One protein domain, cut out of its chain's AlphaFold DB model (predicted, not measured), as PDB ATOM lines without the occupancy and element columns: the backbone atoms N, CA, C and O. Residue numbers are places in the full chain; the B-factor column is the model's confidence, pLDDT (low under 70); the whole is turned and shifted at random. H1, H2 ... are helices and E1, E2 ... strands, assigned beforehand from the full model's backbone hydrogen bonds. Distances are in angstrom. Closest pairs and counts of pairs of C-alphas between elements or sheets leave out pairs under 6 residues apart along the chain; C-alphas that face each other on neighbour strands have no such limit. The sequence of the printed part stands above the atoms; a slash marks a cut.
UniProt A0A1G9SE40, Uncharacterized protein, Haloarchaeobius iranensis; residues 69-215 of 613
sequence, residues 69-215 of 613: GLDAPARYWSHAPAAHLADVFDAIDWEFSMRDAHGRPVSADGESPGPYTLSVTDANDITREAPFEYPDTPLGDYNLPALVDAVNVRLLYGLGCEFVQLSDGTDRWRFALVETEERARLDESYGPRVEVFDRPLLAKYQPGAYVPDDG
ATOM      1  N   GLY A  69      44.542  46.145  22.928       91.81
ATOM      2  CA  GLY A  69      43.255  45.959  22.261       91.81
ATOM      3  C   GLY A  69      43.338  45.034  21.045       91.81
ATOM      4  O   GLY A  69      44.270  45.110  20.253       91.81
ATOM      5  N   LEU A  70      42.325  44.184  20.853       90.94
ATOM      6  CA  LEU A  70      42.191  43.340  19.663       90.94
ATOM      7  C   LEU A  70      40.903  43.694  18.916       90.94
ATOM      8  O   LEU A  70      39.816  43.542  19.473       90.94
ATOM      9  N   ASP A  71      41.013  44.105  17.645       90.94
ATOM     10  CA  ASP A  71      39.867  44.343  16.755       90.94
ATOM     11  C   ASP A  71      39.921  43.460  15.498       90.94
ATOM     12  O   ASP A  71      40.740  43.677  14.603       90.94
ATOM     13  N   ALA A  72      38.995  42.512  15.355       88.56
ATOM     14  CA  ALA A  72      38.858  41.669  14.166       88.56
ATOM     15  C   ALA A  72      37.479  41.861  13.505       88.56
ATOM     16  O   ALA A  72      36.479  41.995  14.210       88.56
ATOM     17  N   PRO A  73      37.363  41.853  12.162       87.50
ATOM     18  CA  PRO A  73      36.053  41.789  11.512       87.50
ATOM     19  C   PRO A  73      35.344  40.490  11.913       87.50
ATOM     20  O   PRO A  73      35.997  39.458  12.051       87.50
ATOM     21  N   ALA A  74      34.018  40.503  12.089       85.69
ATOM     22  CA  ALA A  74      33.305  39.329  12.605       85.69
ATOM     23  C   ALA A  74      33.416  38.093  11.691       85.69
ATOM     24  O   ALA A  74      33.356  36.960  12.163       85.69
ATOM     25  N   ARG A  75      33.654  38.322  10.393       85.25
ATOM     26  CA  ARG A  75      34.137  37.327   9.427       85.25
ATOM     27  C   ARG A  75      35.567  37.703   9.024       85.25
ATOM     28  O   ARG A  75      35.764  38.654   8.266       85.25
ATOM     29  N   TYR A  76      36.549  36.974   9.541       77.44
ATOM     30  CA  TYR A  76      37.984  37.161   9.288       77.44
ATOM     31  C   TYR A  76      38.557  36.000   8.456       77.44
ATOM     32  O   TYR A  76      37.909  34.973   8.293       77.44
ATOM     33  N   TRP A  77      39.765  36.139   7.906       70.31
ATOM     34  CA  TRP A  77      40.477  35.006   7.287       70.31
ATOM     35  C   TRP A  77      41.110  34.168   8.407       70.31
ATOM     36  O   TRP A  77      41.697  34.768   9.302       70.31
ATOM     37  N   SER A  78      41.003  32.831   8.398       66.56
ATOM     38  CA  SER A  78      41.205  31.970   9.591       66.56
ATOM     39  C   SER A  78      42.543  32.141  10.342       66.56
ATOM     40  O   SER A  78      42.625  31.816  11.524       66.56
ATOM     41  N   HIS A  79      43.572  32.684   9.683       68.62
ATOM     42  CA  HIS A  79      44.892  33.020  10.238       68.62
ATOM     43  C   HIS A  79      45.015  34.434  10.847       68.62
ATOM     44  O   HIS A  79      45.951  34.697  11.596       68.62
ATOM     45  N   ALA A  80      44.115  35.372  10.538       80.12
ATOM     46  CA  ALA A  80      44.254  36.786  10.904       80.12
ATOM     47  C   ALA A  80      44.267  37.035  12.428       80.12
ATOM     48  O   ALA A  80      45.062  37.867  12.873       80.12
ATOM     49  N   PRO A  81      43.499  36.292  13.255       81.50
ATOM     50  CA  PRO A  81      43.631  36.376  14.705       81.50
ATOM     51  C   PRO A  81      45.022  36.027  15.232       81.50
ATOM     52  O   PRO A  81      45.413  36.569  16.258       81.50
ATOM     53  N   ALA A  82      45.780  35.156  14.557       85.50
ATOM     54  CA  ALA A  82      47.108  34.763  15.025       85.50
ATOM     55  C   ALA A  82      48.102  35.932  14.979       85.50
ATOM     56  O   ALA A  82      48.913  36.071  15.890       85.50
ATOM     57  N   ALA A  83      47.999  36.791  13.957       86.94
ATOM     58  CA  ALA A  83      48.772  38.026  13.870       86.94
ATOM     59  C   ALA A  83      48.325  39.033  14.940       86.94
ATOM     60  O   ALA A  83      49.142  39.458  15.745       86.94
ATOM     61  N   HIS A  84      47.020  39.322  15.030       88.38
ATOM     62  CA  HIS A  84      46.510  40.303  15.998       88.38
ATOM     63  C   HIS A  84      46.759  39.887  17.462       88.38
ATOM     64  O   HIS A  84      46.936  40.744  18.320       88.38
ATOM     65  N   LEU A  85      46.771  38.583  17.771       91.19
ATOM     66  CA  LEU A  85      47.178  38.086  19.089       91.19
ATOM     67  C   LEU A  85      48.684  38.273  19.311       91.19
ATOM     68  O   LEU A  85      49.067  38.718  20.386       91.19
ATOM     69  N   ALA A  86      49.529  37.978  18.317       90.94
ATOM     70  CA  ALA A  86      50.971  38.210  18.417       90.94
ATOM     71  C   ALA A  86      51.304  39.688  18.676       90.94
ATOM     72  O   ALA A  86      52.086  39.965  19.580       90.94
ATOM     73  N   ASP A  87      50.648  40.618  17.972       90.69
ATOM     74  CA  ASP A  87      50.821  42.064  18.171       90.69
ATOM     75  C   ASP A  87      50.475  42.492  19.620       90.69
ATOM     76  O   ASP A  87      51.218  43.246  20.247       90.69
ATOM     77  N   VAL A  88      49.382  41.961  20.192       92.31
ATOM     78  CA  VAL A  88      48.944  42.260  21.574       92.31
ATOM     79  C   VAL A  88      49.849  41.629  22.645       92.31
ATOM     80  O   VAL A  88      49.951  42.158  23.754       92.31
ATOM     81  N   PHE A  89      50.514  40.509  22.346       92.38
ATOM     82  CA  PHE A  89      51.489  39.905  23.261       92.38
ATOM     83  C   PHE A  89      52.866  40.591  23.191       92.38
ATOM     84  O   PHE A  89      53.462  40.827  24.245       92.38
ATOM     85  N   ASP A  90      53.325  41.009  22.005       91.50
ATOM     86  CA  ASP A  90      54.569  41.787  21.828       91.50
ATOM     87  C   ASP A  90      54.517  43.098  22.640       91.50
ATOM     88  O   ASP A  90      55.472  43.458  23.332       91.50
ATOM     89  N   ALA A  91      53.339  43.734  22.691       88.38
ATOM     90  CA  ALA A  91      53.052  44.918  23.504       88.38
ATOM     91  C   ALA A  91      53.232  44.746  25.033       88.38
ATOM     92  O   ALA A  91      53.228  45.742  25.764       88.38
ATOM     93  N   ILE A  92      53.386  43.515  25.538       88.50
ATOM     94  CA  ILE A  92      53.695  43.222  26.950       88.50
ATOM     95  C   ILE A  92      55.026  42.465  27.140       88.50
ATOM     96  O   ILE A  92      55.214  41.813  28.169       88.50
ATOM     97  N   ASP A  93      55.955  42.580  26.182       90.19
ATOM     98  CA  ASP A  93      57.245  41.863  26.131       90.19
ATOM     99  C   ASP A  93      57.083  40.309  26.079       90.19
ATOM    100  O   ASP A  93      57.950  39.582  26.569       90.19
ATOM    101  N   TRP A  94      55.973  39.767  25.539       93.25
ATOM    102  CA  TRP A  94      55.695  38.312  25.441       93.25
ATOM    103  C   TRP A  94      55.591  37.840  23.975       93.25
ATOM    104  O   TRP A  94      55.138  38.574  23.106       93.25
ATOM    105  N   GLU A  95      55.936  36.579  23.686       92.25
ATOM    106  CA  GLU A  95      55.783  35.997  22.339       92.25
ATOM    107  C   GLU A  95      54.535  35.104  22.266       92.25
ATOM    108  O   GLU A  95      54.400  34.161  23.049       92.25
ATOM    109  N   PHE A  96      53.656  35.326  21.283       92.69
ATOM    110  CA  PHE A  96      52.586  34.386  20.926       92.69
ATOM    111  C   PHE A  96      52.801  33.796  19.532       92.69
ATOM    112  O   PHE A  96      53.145  34.493  18.579       92.69
ATOM    113  N   SER A  97      52.537  32.497  19.398       89.50
ATOM    114  CA  SER A  97      52.545  31.805  18.112       89.50
ATOM    115  C   SER A  97      51.403  30.798  18.022       89.50
ATOM    116  O   SER A  97      51.074  30.106  18.984       89.50
ATOM    117  N   MET A  98      50.827  30.682  16.829       89.81
ATOM    118  CA  MET A  98      49.843  29.666  16.468       89.81
ATOM    119  C   MET A  98      50.442  28.835  15.338       89.81
ATOM    120  O   MET A  98      50.863  29.388  14.320       89.81
ATOM    121  N   ARG A  99      50.522  27.515  15.515       88.50
ATOM    122  CA  ARG A  99      51.112  26.579  14.548       88.50
ATOM    123  C   ARG A  99      50.055  25.625  14.000       88.50
ATOM    124  O   ARG A  99      49.151  25.228  14.728       88.50
ATOM    125  N   ASP A 100      50.173  25.268  12.726       85.19
ATOM    126  CA  ASP A 100      49.302  24.293  12.061       85.19
ATOM    127  C   ASP A 100      49.641  22.844  12.459       85.19
ATOM    128  O   ASP A 100      50.652  22.581  13.117       85.19
ATOM    129  N   ALA A 101      48.844  21.881  11.987       80.44
ATOM    130  CA  ALA A 101      49.064  20.449  12.213       80.44
ATOM    131  C   ALA A 101      50.419  19.906  11.684       80.44
ATOM    132  O   ALA A 101      50.783  18.764  11.968       80.44
ATOM    133  N   HIS A 102      51.180  20.704  10.924       77.56
ATOM    134  CA  HIS A 102      52.523  20.389  10.427       77.56
ATOM    135  C   HIS A 102      53.633  21.112  11.217       77.56
ATOM    136  O   HIS A 102      54.803  21.037  10.834       77.56
ATOM    137  N   GLY A 103      53.289  21.823  12.297       77.19
ATOM    138  CA  GLY A 103      54.213  22.597  13.128       77.19
ATOM    139  C   GLY A 103      54.687  23.912  12.500       77.19
ATOM    140  O   GLY A 103      55.649  24.504  12.990       77.19
ATOM    141  N   ARG A 104      54.055  24.377  11.416       80.19
ATOM    142  CA  ARG A 104      54.401  25.632  10.727       80.19
ATOM    143  C   ARG A 104      53.619  26.791  11.347       80.19
ATOM    144  O   ARG A 104      52.445  26.591  11.650       80.19
ATOM    145  N   PRO A 105      54.196  27.994  11.507       79.00
ATOM    146  CA  PRO A 105      53.432  29.153  11.963       79.00
ATOM    147  C   PRO A 105      52.285  29.456  10.990       79.00
ATOM    148  O   PRO A 105      52.456  29.398   9.771       79.00
ATOM    149  N   VAL A 106      51.114  29.777  11.536       77.19
ATOM    150  CA  VAL A 106      49.904  30.133  10.790       77.19
ATOM    151  C   VAL A 106      50.059  31.564  10.260       77.19
ATOM    152  O   VAL A 106      49.728  32.540  10.924       77.19
ATOM    153  N   SER A 107      50.655  31.684   9.072       65.88
ATOM    154  CA  SER A 107      50.907  32.959   8.385       65.88
ATOM    155  C   SER A 107      49.717  33.424   7.535       65.88
ATOM    156  O   SER A 107      48.932  32.612   7.049       65.88
ATOM    157  N   ALA A 108      49.638  34.736   7.283       59.56
ATOM    158  CA  ALA A 108      48.545  35.378   6.541       59.56
ATOM    159  C   ALA A 108      48.395  34.945   5.063       59.56
ATOM    160  O   ALA A 108      47.356  35.172   4.448       59.56
ATOM    161  N   ASP A 109      49.415  34.313   4.481       56.09
ATOM    162  CA  ASP A 109      49.451  33.938   3.061       56.09
ATOM    163  C   ASP A 109      49.156  32.444   2.802       56.09
ATOM    164  O   ASP A 109      49.370  31.953   1.690       56.09
ATOM    165  N   GLY A 110      48.719  31.691   3.821       54.50
ATOM    166  CA  GLY A 110      48.606  30.228   3.772       54.50
ATOM    167  C   GLY A 110      47.237  29.658   4.155       54.50
ATOM    168  O   GLY A 110      46.583  30.121   5.090       54.50
ATOM    169  N   GLU A 111      46.846  28.587   3.457       59.94
ATOM    170  CA  GLU A 111      45.772  27.683   3.878       59.94
ATOM    171  C   GLU A 111      46.350  26.665   4.875       59.94
ATOM    172  O   GLU A 111      47.115  25.763   4.513       59.94
ATOM    173  N   SER A 112      46.027  26.864   6.152       63.78
ATOM    174  CA  SER A 112      46.509  26.069   7.283       63.78
ATOM    175  C   SER A 112      45.313  25.446   8.004       63.78
ATOM    176  O   SER A 112      44.795  26.074   8.921       63.78
ATOM    177  N   PRO A 113      44.841  24.251   7.605       66.38
ATOM    178  CA  PRO A 113      43.801  23.546   8.347       66.38
ATOM    179  C   PRO A 113      44.306  23.121   9.732       66.38
ATOM    180  O   PRO A 113      45.498  22.851   9.919       66.38
ATOM    181  N   GLY A 114      43.378  23.033  10.686       68.88
ATOM    182  CA  GLY A 114      43.642  22.512  12.024       68.88
ATOM    183  C   GLY A 114      43.896  20.991  12.061       68.88
ATOM    184  O   GLY A 114      43.878  20.324  11.021       68.88
ATOM    185  N   PRO A 115      44.124  20.426  13.261       82.25
ATOM    186  CA  PRO A 115      44.192  21.116  14.553       82.25
ATOM    187  C   PRO A 115      45.423  22.026  14.679       82.25
ATOM    188  O   PRO A 115      46.391  21.901  13.926       82.25
ATOM    189  N   TYR A 116      45.382  22.939  15.645       87.75
ATOM    190  CA  TYR A 116      46.413  23.943  15.891       87.75
ATOM    191  C   TYR A 116      47.132  23.702  17.222       87.75
ATOM    192  O   TYR A 116      46.549  23.180  18.173       87.75
ATOM    193  N   THR A 117      48.373  24.173  17.322       90.75
ATOM    194  CA  THR A 117      49.079  24.333  18.601       90.75
ATOM    195  C   THR A 117      49.261  25.819  18.873       90.75
ATOM    196  O   THR A 117      49.890  26.520  18.082       90.75
ATOM    197  N   LEU A 118      48.719  26.296  19.990       92.56
ATOM    198  CA  LEU A 118      48.954  27.639  20.511       92.56
ATOM    199  C   LEU A 118      50.171  27.605  21.440       92.56
ATOM    200  O   LEU A 118      50.315  26.662  22.218       92.56
ATOM    201  N   SER A 119      51.011  28.635  21.405       91.75
ATOM    202  CA  SER A 119      52.121  28.814  22.342       91.75
ATOM    203  C   SER A 119      52.237  30.266  22.798       91.75
ATOM    204  O   SER A 119      52.240  31.156  21.951       91.75
ATOM    205  N   VAL A 120      52.390  30.489  24.105       93.62
ATOM    206  CA  VAL A 120      52.768  31.781  24.709       93.62
ATOM    207  C   VAL A 120      54.088  31.599  25.449       93.62
ATOM    208  O   VAL A 120      54.185  30.695  26.276       93.62
ATOM    209  N   THR A 121      55.071  32.456  25.195       91.94
ATOM    210  CA  THR A 121      56.298  32.586  25.993       91.94
ATOM    211  C   THR A 121      56.226  33.891  26.773       91.94
ATOM    212  O   THR A 121      56.037  34.950  26.176       91.94
ATOM    213  N   ASP A 122      56.353  33.819  28.098       89.50
ATOM    214  CA  ASP A 122      56.385  35.013  28.945       89.50
ATOM    215  C   ASP A 122      57.757  35.718  28.916       89.50
ATOM    216  O   ASP A 122      58.754  35.186  28.422       89.50
ATOM    217  N   ALA A 123      57.831  36.905  29.521       85.94
ATOM    218  CA  ALA A 123      59.068  37.680  29.669       85.94
ATOM    219  C   ALA A 123      60.169  37.007  30.537       85.94
ATOM    220  O   ALA A 123      61.213  37.616  30.776       85.94
ATOM    221  N   ASN A 124      59.958  35.774  31.021       85.19
ATOM    222  CA  ASN A 124      60.939  34.949  31.737       85.19
ATOM    223  C   ASN A 124      61.469  33.778  30.872       85.19
ATOM    224  O   ASN A 124      62.074  32.851  31.416       85.19
ATOM    225  N   ASP A 125      61.214  33.793  29.556       87.50
ATOM    226  CA  ASP A 125      61.457  32.691  28.608       87.50
ATOM    227  C   ASP A 125      60.656  31.398  28.930       87.50
ATOM    228  O   ASP A 125      61.029  30.298  28.506       87.50
ATOM    229  N   ILE A 126      59.540  31.481  29.674       89.00
ATOM    230  CA  ILE A 126      58.713  30.316  30.030       89.00
ATOM    231  C   ILE A 126      57.610  30.114  28.984       89.00
ATOM    232  O   ILE A 126      56.525  30.692  29.065       89.00
ATOM    233  N   THR A 127      57.863  29.231  28.015       92.06
ATOM    234  CA  THR A 127      56.852  28.812  27.033       92.06
ATOM    235  C   THR A 127      55.807  27.866  27.637       92.06
ATOM    236  O   THR A 127      56.132  26.839  28.237       92.06
ATOM    237  N   ARG A 128      54.531  28.176  27.399       91.56
ATOM    238  CA  ARG A 128      53.356  27.319  27.600       91.56
ATOM    239  C   ARG A 128      52.771  26.967  26.234       91.56
ATOM    240  O   ARG A 128      52.530  27.871  25.438       91.56
ATOM    241  N   GLU A 129      52.510  25.688  25.966       93.38
ATOM    242  CA  GLU A 129      51.869  25.230  24.720       93.38
ATOM    243  C   GLU A 129      50.553  24.492  25.009       93.38
ATOM    244  O   GLU A 129      50.457  23.748  25.988       93.38
ATOM    245  N   ALA A 130      49.545  24.667  24.150       92.62
ATOM    246  CA  ALA A 130      48.253  23.991  24.251       92.62
ATOM    247  C   ALA A 130      47.665  23.661  22.863       92.62
ATOM    248  O   ALA A 130      47.750  24.488  21.953       92.62
ATOM    249  N   PRO A 131      47.022  22.491  22.677       91.31
ATOM    250  CA  PRO A 131      46.278  22.199  21.456       91.31
ATOM    251  C   PRO A 131      44.983  23.022  21.389       91.31
ATOM    252  O   PRO A 131      44.346  23.285  22.418       91.31
ATOM    253  N   PHE A 132      44.563  23.378  20.177       90.69
ATOM    254  CA  PHE A 132      43.311  24.076  19.889       90.69
ATOM    255  C   PHE A 132      42.682  23.603  18.572       90.69
ATOM    256  O   PHE A 132      43.369  23.340  17.585       90.69
ATOM    257  N   GLU A 133      41.357  23.546  18.550       88.56
ATOM    258  CA  GLU A 133      40.526  23.293  17.377       88.56
ATOM    259  C   GLU A 133      39.241  24.114  17.560       88.56
ATOM    260  O   GLU A 133      38.766  24.254  18.691       88.56
ATOM    261  N   TYR A 134      38.712  24.712  16.489       87.69
ATOM    262  CA  TYR A 134      37.476  25.495  16.586       87.69
ATOM    263  C   TYR A 134      36.296  24.558  16.897       87.69
ATOM    264  O   TYR A 134      36.178  23.512  16.256       87.69
ATOM    265  N   PRO A 135      35.413  24.895  17.857       86.94
ATOM    266  CA  PRO A 135      34.292  24.031  18.209       86.94
ATOM    267  C   PRO A 135      33.263  23.985  17.073       86.94
ATOM    268  O   PRO A 135      32.963  25.020  16.469       86.94
ATOM    269  N   ASP A 136      32.689  22.802  16.824       87.00
ATOM    270  CA  ASP A 136      31.648  22.593  15.808       87.00
ATOM    271  C   ASP A 136      30.392  23.400  16.168       87.00
ATOM    272  O   ASP A 136      29.584  23.039  17.024       87.00
ATOM    273  N   THR A 137      30.308  24.583  15.572       86.50
ATOM    274  CA  THR A 137      29.358  25.646  15.889       86.50
ATOM    275  C   THR A 137      29.009  26.382  14.596       86.50
ATOM    276  O   THR A 137      29.842  26.444  13.690       86.50
ATOM    277  N   PRO A 138      27.840  27.039  14.490       84.62
ATOM    278  CA  PRO A 138      27.479  27.832  13.308       84.62
ATOM    279  C   PRO A 138      28.427  29.005  12.972       84.62
ATOM    280  O   PRO A 138      28.268  29.633  11.927       84.62
ATOM    281  N   LEU A 139      29.401  29.307  13.840       83.50
ATOM    282  CA  LEU A 139      30.502  30.242  13.590       83.50
ATOM    283  C   LEU A 139      31.698  29.594  12.863       83.50
ATOM    284  O   LEU A 139      32.382  30.285  12.109       83.50
ATOM    285  N   GLY A 140      31.956  28.297  13.073       85.62
ATOM    286  CA  GLY A 140      33.115  27.572  12.535       85.62
ATOM    287  C   GLY A 140      34.450  28.266  12.831       85.62
ATOM    288  O   GLY A 140      34.652  28.810  13.917       85.62
ATOM    289  N   ASP A 141      35.326  28.322  11.824       85.25
ATOM    290  CA  ASP A 141      36.598  29.066  11.827       85.25
ATOM    291  C   ASP A 141      36.487  30.539  12.263       85.25
ATOM    292  O   ASP A 141      37.496  31.130  12.645       85.25
ATOM    293  N   TYR A 142      35.292  31.146  12.205       87.25
ATOM    294  CA  TYR A 142      35.043  32.533  12.615       87.25
ATOM    295  C   TYR A 142      34.731  32.689  14.119       87.25
ATOM    296  O   TYR A 142      34.417  33.796  14.573       87.25
ATOM    297  N   ASN A 143      34.806  31.607  14.907       89.00
ATOM    298  CA  ASN A 143      34.600  31.621  16.357       89.00
ATOM    299  C   ASN A 143      35.848  32.118  17.119       89.00
ATOM    300  O   ASN A 143      36.495  31.381  17.865       89.00
ATOM    301  N   LEU A 144      36.183  33.400  16.938       90.38
ATOM    302  CA  LEU A 144      37.275  34.052  17.663       90.38
ATOM    303  C   LEU A 144      37.082  34.048  19.189       90.38
ATOM    304  O   LEU A 144      38.073  33.825  19.882       90.38
ATOM    305  N   PRO A 145      35.866  34.226  19.750       91.25
ATOM    306  CA  PRO A 145      35.674  34.078  21.189       91.25
ATOM    307  C   PRO A 145      36.139  32.714  21.729       91.25
ATOM    308  O   PRO A 145      36.795  32.690  22.763       91.25
ATOM    309  N   ALA A 146      35.919  31.601  21.017       91.38
ATOM    310  CA  ALA A 146      36.424  30.288  21.439       91.38
ATOM    311  C   ALA A 146      37.963  30.168  21.381       91.38
ATOM    312  O   ALA A 146      38.560  29.517  22.240       91.38
ATOM    313  N   LEU A 147      38.626  30.816  20.413       91.31
ATOM    314  CA  LEU A 147      40.096  30.902  20.376       91.31
ATOM    315  C   LEU A 147      40.636  31.736  21.551       91.31
ATOM    316  O   LEU A 147      41.588  31.327  22.214       91.31
ATOM    317  N   VAL A 148      40.008  32.879  21.837       93.44
ATOM    318  CA  VAL A 148      40.367  33.755  22.965       93.44
ATOM    319  C   VAL A 148      40.127  33.058  24.310       93.44
ATOM    320  O   VAL A 148      40.955  33.172  25.213       93.44
ATOM    321  N   ASP A 149      39.055  32.275  24.442       94.06
ATOM    322  CA  ASP A 149      38.802  31.475  25.641       94.06
ATOM    323  C   ASP A 149      39.861  30.386  25.846       94.06
ATOM    324  O   ASP A 149      40.408  30.244  26.939       94.06
ATOM    325  N   ALA A 150      40.247  29.678  24.779       92.12
ATOM    326  CA  ALA A 150      41.328  28.701  24.848       92.12
ATOM    327  C   ALA A 150      42.664  29.338  25.277       92.12
ATOM    328  O   ALA A 150      43.403  28.725  26.050       92.12
ATOM    329  N   VAL A 151      42.957  30.571  24.844       92.44
ATOM    330  CA  VAL A 151      44.112  31.349  25.329       92.44
ATOM    331  C   VAL A 151      43.965  31.673  26.822       92.44
ATOM    332  O   VAL A 151      44.875  31.359  27.594       92.44
ATOM    333  N   ASN A 152      42.820  32.208  27.260       93.44
ATOM    334  CA  ASN A 152      42.546  32.514  28.671       93.44
ATOM    335  C   ASN A 152      42.719  31.282  29.579       93.44
ATOM    336  O   ASN A 152      43.501  31.299  30.531       93.44
ATOM    337  N   VAL A 153      42.011  30.194  29.268       92.25
ATOM    338  CA  VAL A 153      41.898  29.007  30.126       92.25
ATOM    339  C   VAL A 153      43.155  28.133  30.085       92.25
ATOM    340  O   VAL A 153      43.515  27.546  31.105       92.25
ATOM    341  N   ARG A 154      43.840  28.021  28.934       91.31
ATOM    342  CA  ARG A 154      44.962  27.072  28.759       91.31
ATOM    343  C   ARG A 154      46.344  27.718  28.830       91.31
ATOM    344  O   ARG A 154      47.295  27.029  29.191       91.31
ATOM    345  N   LEU A 155      46.474  29.006  28.498       91.12
ATOM    346  CA  LEU A 155      47.768  29.699  28.441       91.12
ATOM    347  C   LEU A 155      47.897  30.754  29.544       91.12
ATOM    348  O   LEU A 155      48.884  30.731  30.278       91.12
ATOM    349  N   LEU A 156      46.894  31.624  29.713       90.25
ATOM    350  CA  LEU A 156      46.947  32.750  30.658       90.25
ATOM    351  C   LEU A 156      46.586  32.393  32.102       90.25
ATOM    352  O   LEU A 156      46.913  33.147  33.018       90.25
ATOM    353  N   TYR A 157      45.972  31.232  32.340       89.69
ATOM    354  CA  TYR A 157      45.585  30.799  33.682       89.69
ATOM    355  C   TYR A 157      46.753  30.888  34.684       89.69
ATOM    356  O   TYR A 157      47.804  30.254  34.528       89.69
ATOM    357  N   GLY A 158      46.570  31.701  35.728       85.94
ATOM    358  CA  GLY A 158      47.579  31.948  36.760       85.94
ATOM    359  C   GLY A 158      48.744  32.867  36.360       85.94
ATOM    360  O   GLY A 158      49.709  32.928  37.115       85.94
ATOM    361  N   LEU A 159      48.683  33.569  35.219       86.88
ATOM    362  CA  LEU A 159      49.634  34.638  34.853       86.88
ATOM    363  C   LEU A 159      49.168  36.048  35.263       86.88
ATOM    364  O   LEU A 159      49.922  37.003  35.113       86.88
ATOM    365  N   GLY A 160      47.953  36.187  35.805       88.69
ATOM    366  CA  GLY A 160      47.428  37.469  36.295       88.69
ATOM    367  C   GLY A 160      46.862  38.392  35.211       88.69
ATOM    368  O   GLY A 160      46.612  39.561  35.495       88.69
ATOM    369  N   CYS A 161      46.637  37.887  33.997       92.00
ATOM    370  CA  CYS A 161      45.963  38.596  32.913       92.00
ATOM    371  C   CYS A 161      44.910  37.712  32.224       92.00
ATOM    372  O   CYS A 161      44.992  36.483  32.249       92.00
ATOM    373  N   GLU A 162      43.912  38.346  31.613       94.50
ATOM    374  CA  GLU A 162      42.831  37.697  30.866       94.50
ATOM    375  C   GLU A 162      42.322  38.610  29.739       94.50
ATOM    376  O   GLU A 162      42.326  39.836  29.861       94.50
ATOM    377  N   PHE A 163      41.848  38.032  28.638       94.81
ATOM    378  CA  PHE A 163      41.106  38.767  27.616       94.81
ATOM    379  C   PHE A 163      39.628  38.875  27.991       94.81
ATOM    380  O   PHE A 163      38.944  37.856  28.124       94.81
ATOM    381  N   VAL A 164      39.109  40.103  28.055       94.25
ATOM    382  CA  VAL A 164      37.670  40.375  28.204       94.25
ATOM    383  C   VAL A 164      37.058  40.891  26.908       94.25
ATOM    384  O   VAL A 164      37.689  41.603  26.126       94.25
ATOM    385  N   GLN A 165      35.798  40.535  26.677       94.62
ATOM    386  CA  GLN A 165      35.083  40.820  25.439       94.62
ATOM    387  C   GLN A 165      34.287  42.129  25.533       94.62
ATOM    388  O   GLN A 165      33.487  42.327  26.453       94.62
ATOM    389  N   LEU A 166      34.487  43.014  24.552       91.75
ATOM    390  CA  LEU A 166      33.935  44.372  24.488       91.75
ATOM    391  C   LEU A 166      32.744  44.496  23.523       91.75
ATOM    392  O   LEU A 166      31.835  45.287  23.787       91.75
ATOM    393  N   SER A 167      32.716  43.715  22.436       90.50
ATOM    394  CA  SER A 167      31.599  43.644  21.474       90.50
ATOM    395  C   SER A 167      31.008  42.235  21.370       90.50
ATOM    396  O   SER A 167      31.656  41.242  21.682       90.50
ATOM    397  N   ASP A 168      29.765  42.131  20.909       83.56
ATOM    398  CA  ASP A 168      29.029  40.867  20.751       83.56
ATOM    399  C   ASP A 168      29.279  40.134  19.417       83.56
ATOM    400  O   ASP A 168      28.724  39.056  19.208       83.56
ATOM    401  N   GLY A 169      30.117  40.690  18.534       79.50
ATOM    402  CA  GLY A 169      30.429  40.112  17.222       79.50
ATOM    403  C   GLY A 169      29.444  40.454  16.103       79.50
ATOM    404  O   GLY A 169      29.511  39.833  15.045       79.50
ATOM    405  N   THR A 170      28.539  41.422  16.297       82.38
ATOM    406  CA  THR A 170      27.540  41.813  15.278       82.38
ATOM    407  C   THR A 170      28.162  42.327  13.967       82.38
ATOM    408  O   THR A 170      27.634  42.044  12.895       82.38
ATOM    409  N   ASP A 171      29.295  43.032  14.042       83.25
ATOM    410  CA  ASP A 171      30.061  43.540  12.882       83.25
ATOM    411  C   ASP A 171      31.569  43.280  13.044       83.25
ATOM    412  O   ASP A 171      32.239  42.776  12.139       83.25
ATOM    413  N   ARG A 172      32.093  43.530  14.251       89.88
ATOM    414  CA  ARG A 172      33.479  43.240  14.644       89.88
ATOM    415  C   ARG A 172      33.551  42.548  16.001       89.88
ATOM    416  O   ARG A 172      32.769  42.865  16.903       89.88
ATOM    417  N   TRP A 173      34.503  41.633  16.148       92.19
ATOM    418  CA  TRP A 173      34.926  41.044  17.416       92.19
ATOM    419  C   TRP A 173      35.973  41.949  18.067       92.19
ATOM    420  O   TRP A 173      37.016  42.212  17.471       92.19
ATOM    421  N   ARG A 174      35.698  42.417  19.286       93.38
ATOM    422  CA  ARG A 174      36.563  43.335  20.031       93.38
ATOM    423  C   ARG A 174      36.839  42.802  21.427       93.38
ATOM    424  O   ARG A 174      35.893  42.516  22.165       93.38
ATOM    425  N   PHE A 175      38.113  42.732  21.791       95.00
ATOM    426  CA  PHE A 175      38.587  42.296  23.106       95.00
ATOM    427  C   PHE A 175      39.664  43.250  23.629       95.00
ATOM    428  O   PHE A 175      40.206  44.057  22.874       95.00
ATOM    429  N   ALA A 176      39.986  43.133  24.914       94.81
ATOM    430  CA  ALA A 176      41.148  43.771  25.516       94.81
ATOM    431  C   ALA A 176      41.806  42.837  26.532       94.81
ATOM    432  O   ALA A 176      41.098  42.147  27.272       94.81
ATOM    433  N   LEU A 177      43.137  42.836  26.568       95.06
ATOM    434  CA  LEU A 177      43.920  42.154  27.593       95.06
ATOM    435  C   LEU A 177      43.955  43.021  28.860       95.06
ATOM    436  O   LEU A 177      44.423  44.159  28.831       95.06
ATOM    437  N   VAL A 178      43.441  42.491  29.968       93.94
ATOM    438  CA  VAL A 178      43.328  43.185  31.257       93.94
ATOM    439  C   VAL A 178      43.998  42.372  32.365       93.94
ATOM    440  O   VAL A 178      44.015  41.143  32.330       93.94
ATOM    441  N   GLU A 179      44.572  43.054  33.351       92.38
ATOM    442  CA  GLU A 179      45.166  42.420  34.532       92.38
ATOM    443  C   GLU A 179      44.044  41.960  35.482       92.38
ATOM    444  O   GLU A 179      43.133  42.728  35.790       92.38
ATOM    445  N   THR A 180      44.080  40.709  35.950       92.06
ATOM    446  CA  THR A 180      42.979  40.071  36.703       92.06
ATOM    447  C   THR A 180      42.645  40.814  38.004       92.06
ATOM    448  O   THR A 180      41.482  40.877  38.404       92.06
ATOM    449  N   GLU A 181      43.636  41.438  38.651       92.56
ATOM    450  CA  GLU A 181      43.411  42.273  39.842       92.56
ATOM    451  C   GLU A 181      42.629  43.555  39.504       92.56
ATOM    452  O   GLU A 181      41.646  43.881  40.176       92.56
ATOM    453  N   GLU A 182      42.987  44.243  38.416       92.38
ATOM    454  CA  GLU A 182      42.252  45.416  37.927       92.38
ATOM    455  C   GLU A 182      40.868  45.026  37.379       92.38
ATOM    456  O   GLU A 182      39.887  45.736  37.599       92.38
ATOM    457  N   ARG A 183      40.728  43.846  36.762       92.44
ATOM    458  CA  ARG A 183      39.434  43.302  36.326       92.44
ATOM    459  C   ARG A 183      38.484  43.028  37.497       92.44
ATOM    460  O   ARG A 183      37.286  43.313  37.375       92.44
ATOM    461  N   ALA A 184      38.998  42.513  38.614       92.38
ATOM    462  CA  ALA A 184      38.243  42.315  39.851       92.38
ATOM    463  C   ALA A 184      37.898  43.654  40.535       92.38
ATOM    464  O   ALA A 184      36.770  43.852  40.984       92.38
ATOM    465  N   ARG A 185      38.830  44.613  40.541       93.56
ATOM    466  CA  ARG A 185      38.617  45.988  41.030       93.56
ATOM    467  C   ARG A 185      37.536  46.733  40.236       93.56
ATOM    468  O   ARG A 185      36.711  47.430  40.831       93.56
ATOM    469  N   LEU A 186      37.500  46.562  38.912       92.81
ATOM    470  CA  LEU A 186      36.435  47.070  38.042       92.81
ATOM    471  C   LEU A 186      35.076  46.405  38.328       92.81
ATOM    472  O   LEU A 186      34.054  47.081  38.228       92.81
ATOM    473  N   ASP A 187      35.045  45.123  38.715       92.62
ATOM    474  CA  ASP A 187      33.815  44.433  39.138       92.62
ATOM    475  C   ASP A 187      33.284  44.988  40.473       92.62
ATOM    476  O   ASP A 187      32.122  45.378  40.567       92.62
ATOM    477  N   GLU A 188      34.144  45.139  41.487       91.88
ATOM    478  CA  GLU A 188      33.748  45.732  42.776       91.88
ATOM    479  C   GLU A 188      33.273  47.193  42.630       91.88
ATOM    480  O   GLU A 188      32.343  47.621  43.319       91.88
ATOM    481  N   SER A 189      33.879  47.955  41.713       90.56
ATOM    482  CA  SER A 189      33.619  49.395  41.547       90.56
ATOM    483  C   SER A 189      32.451  49.714  40.607       90.56
ATOM    484  O   SER A 189      31.699  50.657  40.861       90.56
ATOM    485  N   TYR A 190      32.293  48.948  39.521       90.94
ATOM    486  CA  TYR A 190      31.359  49.235  38.421       90.94
ATOM    487  C   TYR A 190      30.513  48.018  37.992       90.94
ATOM    488  O   TYR A 190      29.763  48.102  37.017       90.94
ATOM    489  N   GLY A 191      30.599  46.895  38.704       90.56
ATOM    490  CA  GLY A 191      29.838  45.675  38.438       90.56
ATOM    491  C   GLY A 191      30.376  44.820  37.280       90.56
ATOM    492  O   GLY A 191      31.260  45.237  36.523       90.56
ATOM    493  N   PRO A 192      29.793  43.627  37.059       89.12
ATOM    494  CA  PRO A 192      30.437  42.554  36.293       89.12
ATOM    495  C   PRO A 192      30.553  42.818  34.795       89.12
ATOM    496  O   PRO A 192      31.233  42.067  34.097       89.12
ATOM    497  N   ARG A 193      29.922  43.887  34.292       90.94
ATOM    498  CA  ARG A 193      30.011  44.339  32.898       90.94
ATOM    499  C   ARG A 193      30.586  45.752  32.738       90.94
ATOM    500  O   ARG A 193      30.544  46.290  31.631       90.94
ATOM    501  N   VAL A 194      31.119  46.326  33.821       90.19
ATOM    502  CA  VAL A 194      31.606  47.710  33.920       90.19
ATOM    503  C   VAL A 194      30.514  48.685  33.460       90.19
ATOM    504  O   VAL A 194      30.536  49.220  32.350       90.19
ATOM    505  N   GLU A 195      29.492  48.842  34.303       87.62
ATOM    506  CA  GLU A 195      28.265  49.610  34.049       87.62
ATOM    507  C   GLU A 195      28.477  51.124  34.242       87.62
ATOM    508  O   GLU A 195      27.803  51.786  35.031       87.62
ATOM    509  N   VAL A 196      29.441  51.681  33.504       80.56
ATOM    510  CA  VAL A 196      29.708  53.124  33.451       80.56
ATOM    511  C   VAL A 196      28.825  53.823  32.410       80.56
ATOM    512  O   VAL A 196      28.614  53.324  31.308       80.56
ATOM    513  N   PHE A 197      28.335  55.020  32.740       84.81
ATOM    514  CA  PHE A 197      27.472  55.849  31.879       84.81
ATOM    515  C   PHE A 197      26.144  55.169  31.479       84.81
ATOM    516  O   PHE A 197      25.462  54.605  32.330       84.81
ATOM    517  N   ASP A 198      25.702  55.301  30.221       81.75
ATOM    518  CA  ASP A 198      24.401  54.808  29.749       81.75
ATOM    519  C   ASP A 198      24.404  53.331  29.315       81.75
ATOM    520  O   ASP A 198      23.329  52.767  29.085       81.75
ATOM    521  N   ARG A 199      25.580  52.699  29.174       84.69
ATOM    522  CA  ARG A 199      25.731  51.323  28.664       84.69
ATOM    523  C   ARG A 199      26.934  50.616  29.294       84.69
ATOM    524  O   ARG A 199      28.004  51.211  29.329       84.69
ATOM    525  N   PRO A 200      26.823  49.322  29.652       89.81
ATOM    526  CA  PRO A 200      27.979  48.523  30.052       89.81
ATOM    527  C   PRO A 200      29.066  48.514  28.972       89.81
ATOM    528  O   PRO A 200      28.758  48.412  27.776       89.81
ATOM    529  N   LEU A 201      30.328  48.575  29.399       90.38
ATOM    530  CA  LEU A 201      31.492  48.512  28.516       90.38
ATOM    531  C   LEU A 201      31.730  47.089  27.985       90.38
ATOM    532  O   LEU A 201      32.011  46.910  26.801       90.38
ATOM    533  N   LEU A 202      31.571  46.070  28.832       92.06
ATOM    534  CA  LEU A 202      31.764  44.678  28.424       92.06
ATOM    535  C   LEU A 202      30.548  44.147  27.653       92.06
ATOM    536  O   LEU A 202      29.399  44.546  27.883       92.06
ATOM    537  N   ALA A 203      30.790  43.207  26.743       90.25
ATOM    538  CA  ALA A 203      29.753  42.479  26.021       90.25
ATOM    539  C   ALA A 203      28.820  41.704  26.980       90.25
ATOM    540  O   ALA A 203      29.100  41.542  28.171       90.25
ATOM    541  N   LYS A 204      27.648  41.277  26.488       88.88
ATOM    542  CA  LYS A 204      26.690  40.484  27.291       88.88
ATOM    543  C   LYS A 204      27.241  39.090  27.599       88.88
ATOM    544  O   LYS A 204      27.005  38.565  28.682       88.88
ATOM    545  N   TYR A 205      27.943  38.529  26.627       88.62
ATOM    546  CA  TYR A 205      28.638  37.256  26.689       88.62
ATOM    547  C   TYR A 205      30.147  37.527  26.765       88.62
ATOM    548  O   TYR A 205      30.596  38.611  26.391       88.62
ATOM    549  N   GLN A 206      30.899  36.582  27.313       92.44
ATOM    550  CA  GLN A 206      32.362  36.605  27.429       92.44
ATOM    551  C   GLN A 206      32.917  35.342  26.736       92.44
ATOM    552  O   GLN A 206      32.109  34.457  26.442       92.44
ATOM    553  N   PRO A 207      34.234  35.235  26.459       87.81
ATOM    554  CA  PRO A 207      34.790  34.278  25.493       87.81
ATOM    555  C   PRO A 207      34.241  32.840  25.585       87.81
ATOM    556  O   PRO A 207      33.664  32.350  24.613       87.81
ATOM    557  N   GLY A 208      34.301  32.212  26.764       85.56
ATOM    558  CA  GLY A 208      33.837  30.834  26.978       85.56
ATOM    559  C   GLY A 208      32.350  30.578  26.725       85.56
ATOM    560  O   GLY A 208      31.978  29.449  26.444       85.56
ATOM    561  N   ALA A 209      31.490  31.604  26.706       87.25
ATOM    562  CA  ALA A 209      30.074  31.425  26.364       87.25
ATOM    563  C   ALA A 209      29.846  31.006  24.897       87.25
ATOM    564  O   ALA A 209      28.737  30.617  24.545       87.25
ATOM    565  N   TYR A 210      30.864  31.114  24.038       85.06
ATOM    566  CA  TYR A 210      30.842  30.681  22.636       85.06
ATOM    567  C   TYR A 210      31.503  29.305  22.423       85.06
ATOM    568  O   TYR A 210      31.622  28.848  21.281       85.06
ATOM    569  N   VAL A 211      31.934  28.652  23.505       85.06
ATOM    570  CA  VAL A 211      32.335  27.243  23.539       85.06
ATOM    571  C   VAL A 211      31.111  26.443  24.010       85.06
ATOM    572  O   VAL A 211      30.555  26.777  25.052       85.06
ATOM    573  N   PRO A 212      30.639  25.432  23.261       80.81
ATOM    574  CA  PRO A 212      29.487  24.642  23.678       80.81
ATOM    575  C   PRO A 212      29.876  23.632  24.768       80.81
ATOM    576  O   PRO A 212      30.609  22.680  24.496       80.81
ATOM    577  N   ASP A 213      29.330  23.801  25.973       74.31
ATOM    578  CA  ASP A 213      29.136  22.689  26.912       74.31
ATOM    579  C   ASP A 213      28.053  21.729  26.364       74.31
ATOM    580  O   ASP A 213      27.238  22.125  25.527       74.31
ATOM    581  N   ASP A 214      28.054  20.460  26.804       59.78
ATOM    582  CA  ASP A 214      27.295  19.326  26.226       59.78
ATOM    583  C   ASP A 214      25.804  19.612  25.903       59.78
ATOM    584  O   ASP A 214      24.889  19.298  26.671       59.78
ATOM    585  N   GLY A 215      25.550  20.141  24.701       58.31
ATOM    586  CA  GLY A 215      24.215  20.407  24.160       58.31
ATOM    587  C   GLY A 215      23.639  21.809  24.408       58.31
ATOM    588  O   GLY A 215      22.439  21.983  24.186       58.31
TER     589      GLY A 215
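AT A GLANCE: This is residues 69 to 215 of the 613 residues of an uncharacterized protein of Haloarchaeobius iranensis (UniProt A0A1G9SE40). Two small three-stranded sheets form two walls, E1, E6 and E5 on one side and E2, E3 and E4 on the other, with the helices H1 and H2 between them. Beyond the first sheet, H3 continues directly from E6 and reaches away from this body, and a long link leads back to the short helix H4, which packs on H2. The printed part has 147 residues with four named helices and six named strands, in the order E1 H1 E2 E3 E4 H2 E5 E6 H3 H4. Both sheets, E1 - E6 - E5 and E2 - E3 - E4, are antiparallel, and the class is mixed, helices and strands. The whole is compact, with a radius of gyration of the C-alphas of 15.3 A and spans of 47 by 39 by 30 A.

HOW THE PARTS SIT: E1, residues 69 to 73, is the antiparallel neighbour of E6, residues 172 to 179, with N 70 and O 175 2.9 A apart, within hydrogen-bond range. H1, residues 80 to 90, is over E1 at a height over the sheet of 9.1 A; the closest C-alphas are those of Leu 70 and His 84, 6.4 A. H1 is also on the sheet of E2, residues 95 to 99, E3, residues 116 to 121, and E4, residues 127 to 132; the closest C-alphas of H1 and E2 are those of Ala 86 and Phe 96, 4.9 A. These three strands form a meander, each strand the antiparallel neighbour of the one before, with N 97 and O 119 at 2.9 A and N 118 and O 130 at 2.8 A. H2, residues 144 to 156, is on the same face of both sheets as H1: its closest C-alphas to E4 are Leu 155 and Arg 128, 6.1 A, and to E5, residues 161 to 165, Asn 152 and Glu 162, 5.6 A. E5 and E6 form a hairpin, with N 162 and O 178 at 2.9 A. H3, residues 180 to 190, stands up from the opposite face of the sheet E1 E6 E5. H4, residues 207 to 210, touches H2 at its residues 145 to 149 alone, the closest C-alphas being Pro 145 and Pro 207, 4.4 A. Every O i to N i+4 pair is within hydrogen-bond range in H1 and H3, and 8 of 9 are in H2; H4 is too short for such a pair.

IN THESE COORDINATES: E1 begins at C-alpha 69 (43.255, 45.959, 22.261). E6 is 23.1 A long, E3 16.6 A, H2 16.3 A, E4 16.0 A, H1 15.8 A and H3 14.9 A. H4 ends at C-alpha 210 (30.842, 30.681, 22.636).

THE WHOLE: The C-alphas farthest apart are those of His 102 and Asp 198, 48.5 A. The printed part has no cut. The links E2 to E3, E4 to H2 and H3 to H4 are long. The mean pLDDT of the printed part is 86.5; residues 78 to 79, 107 to 114 and 214 to 215 are under 70.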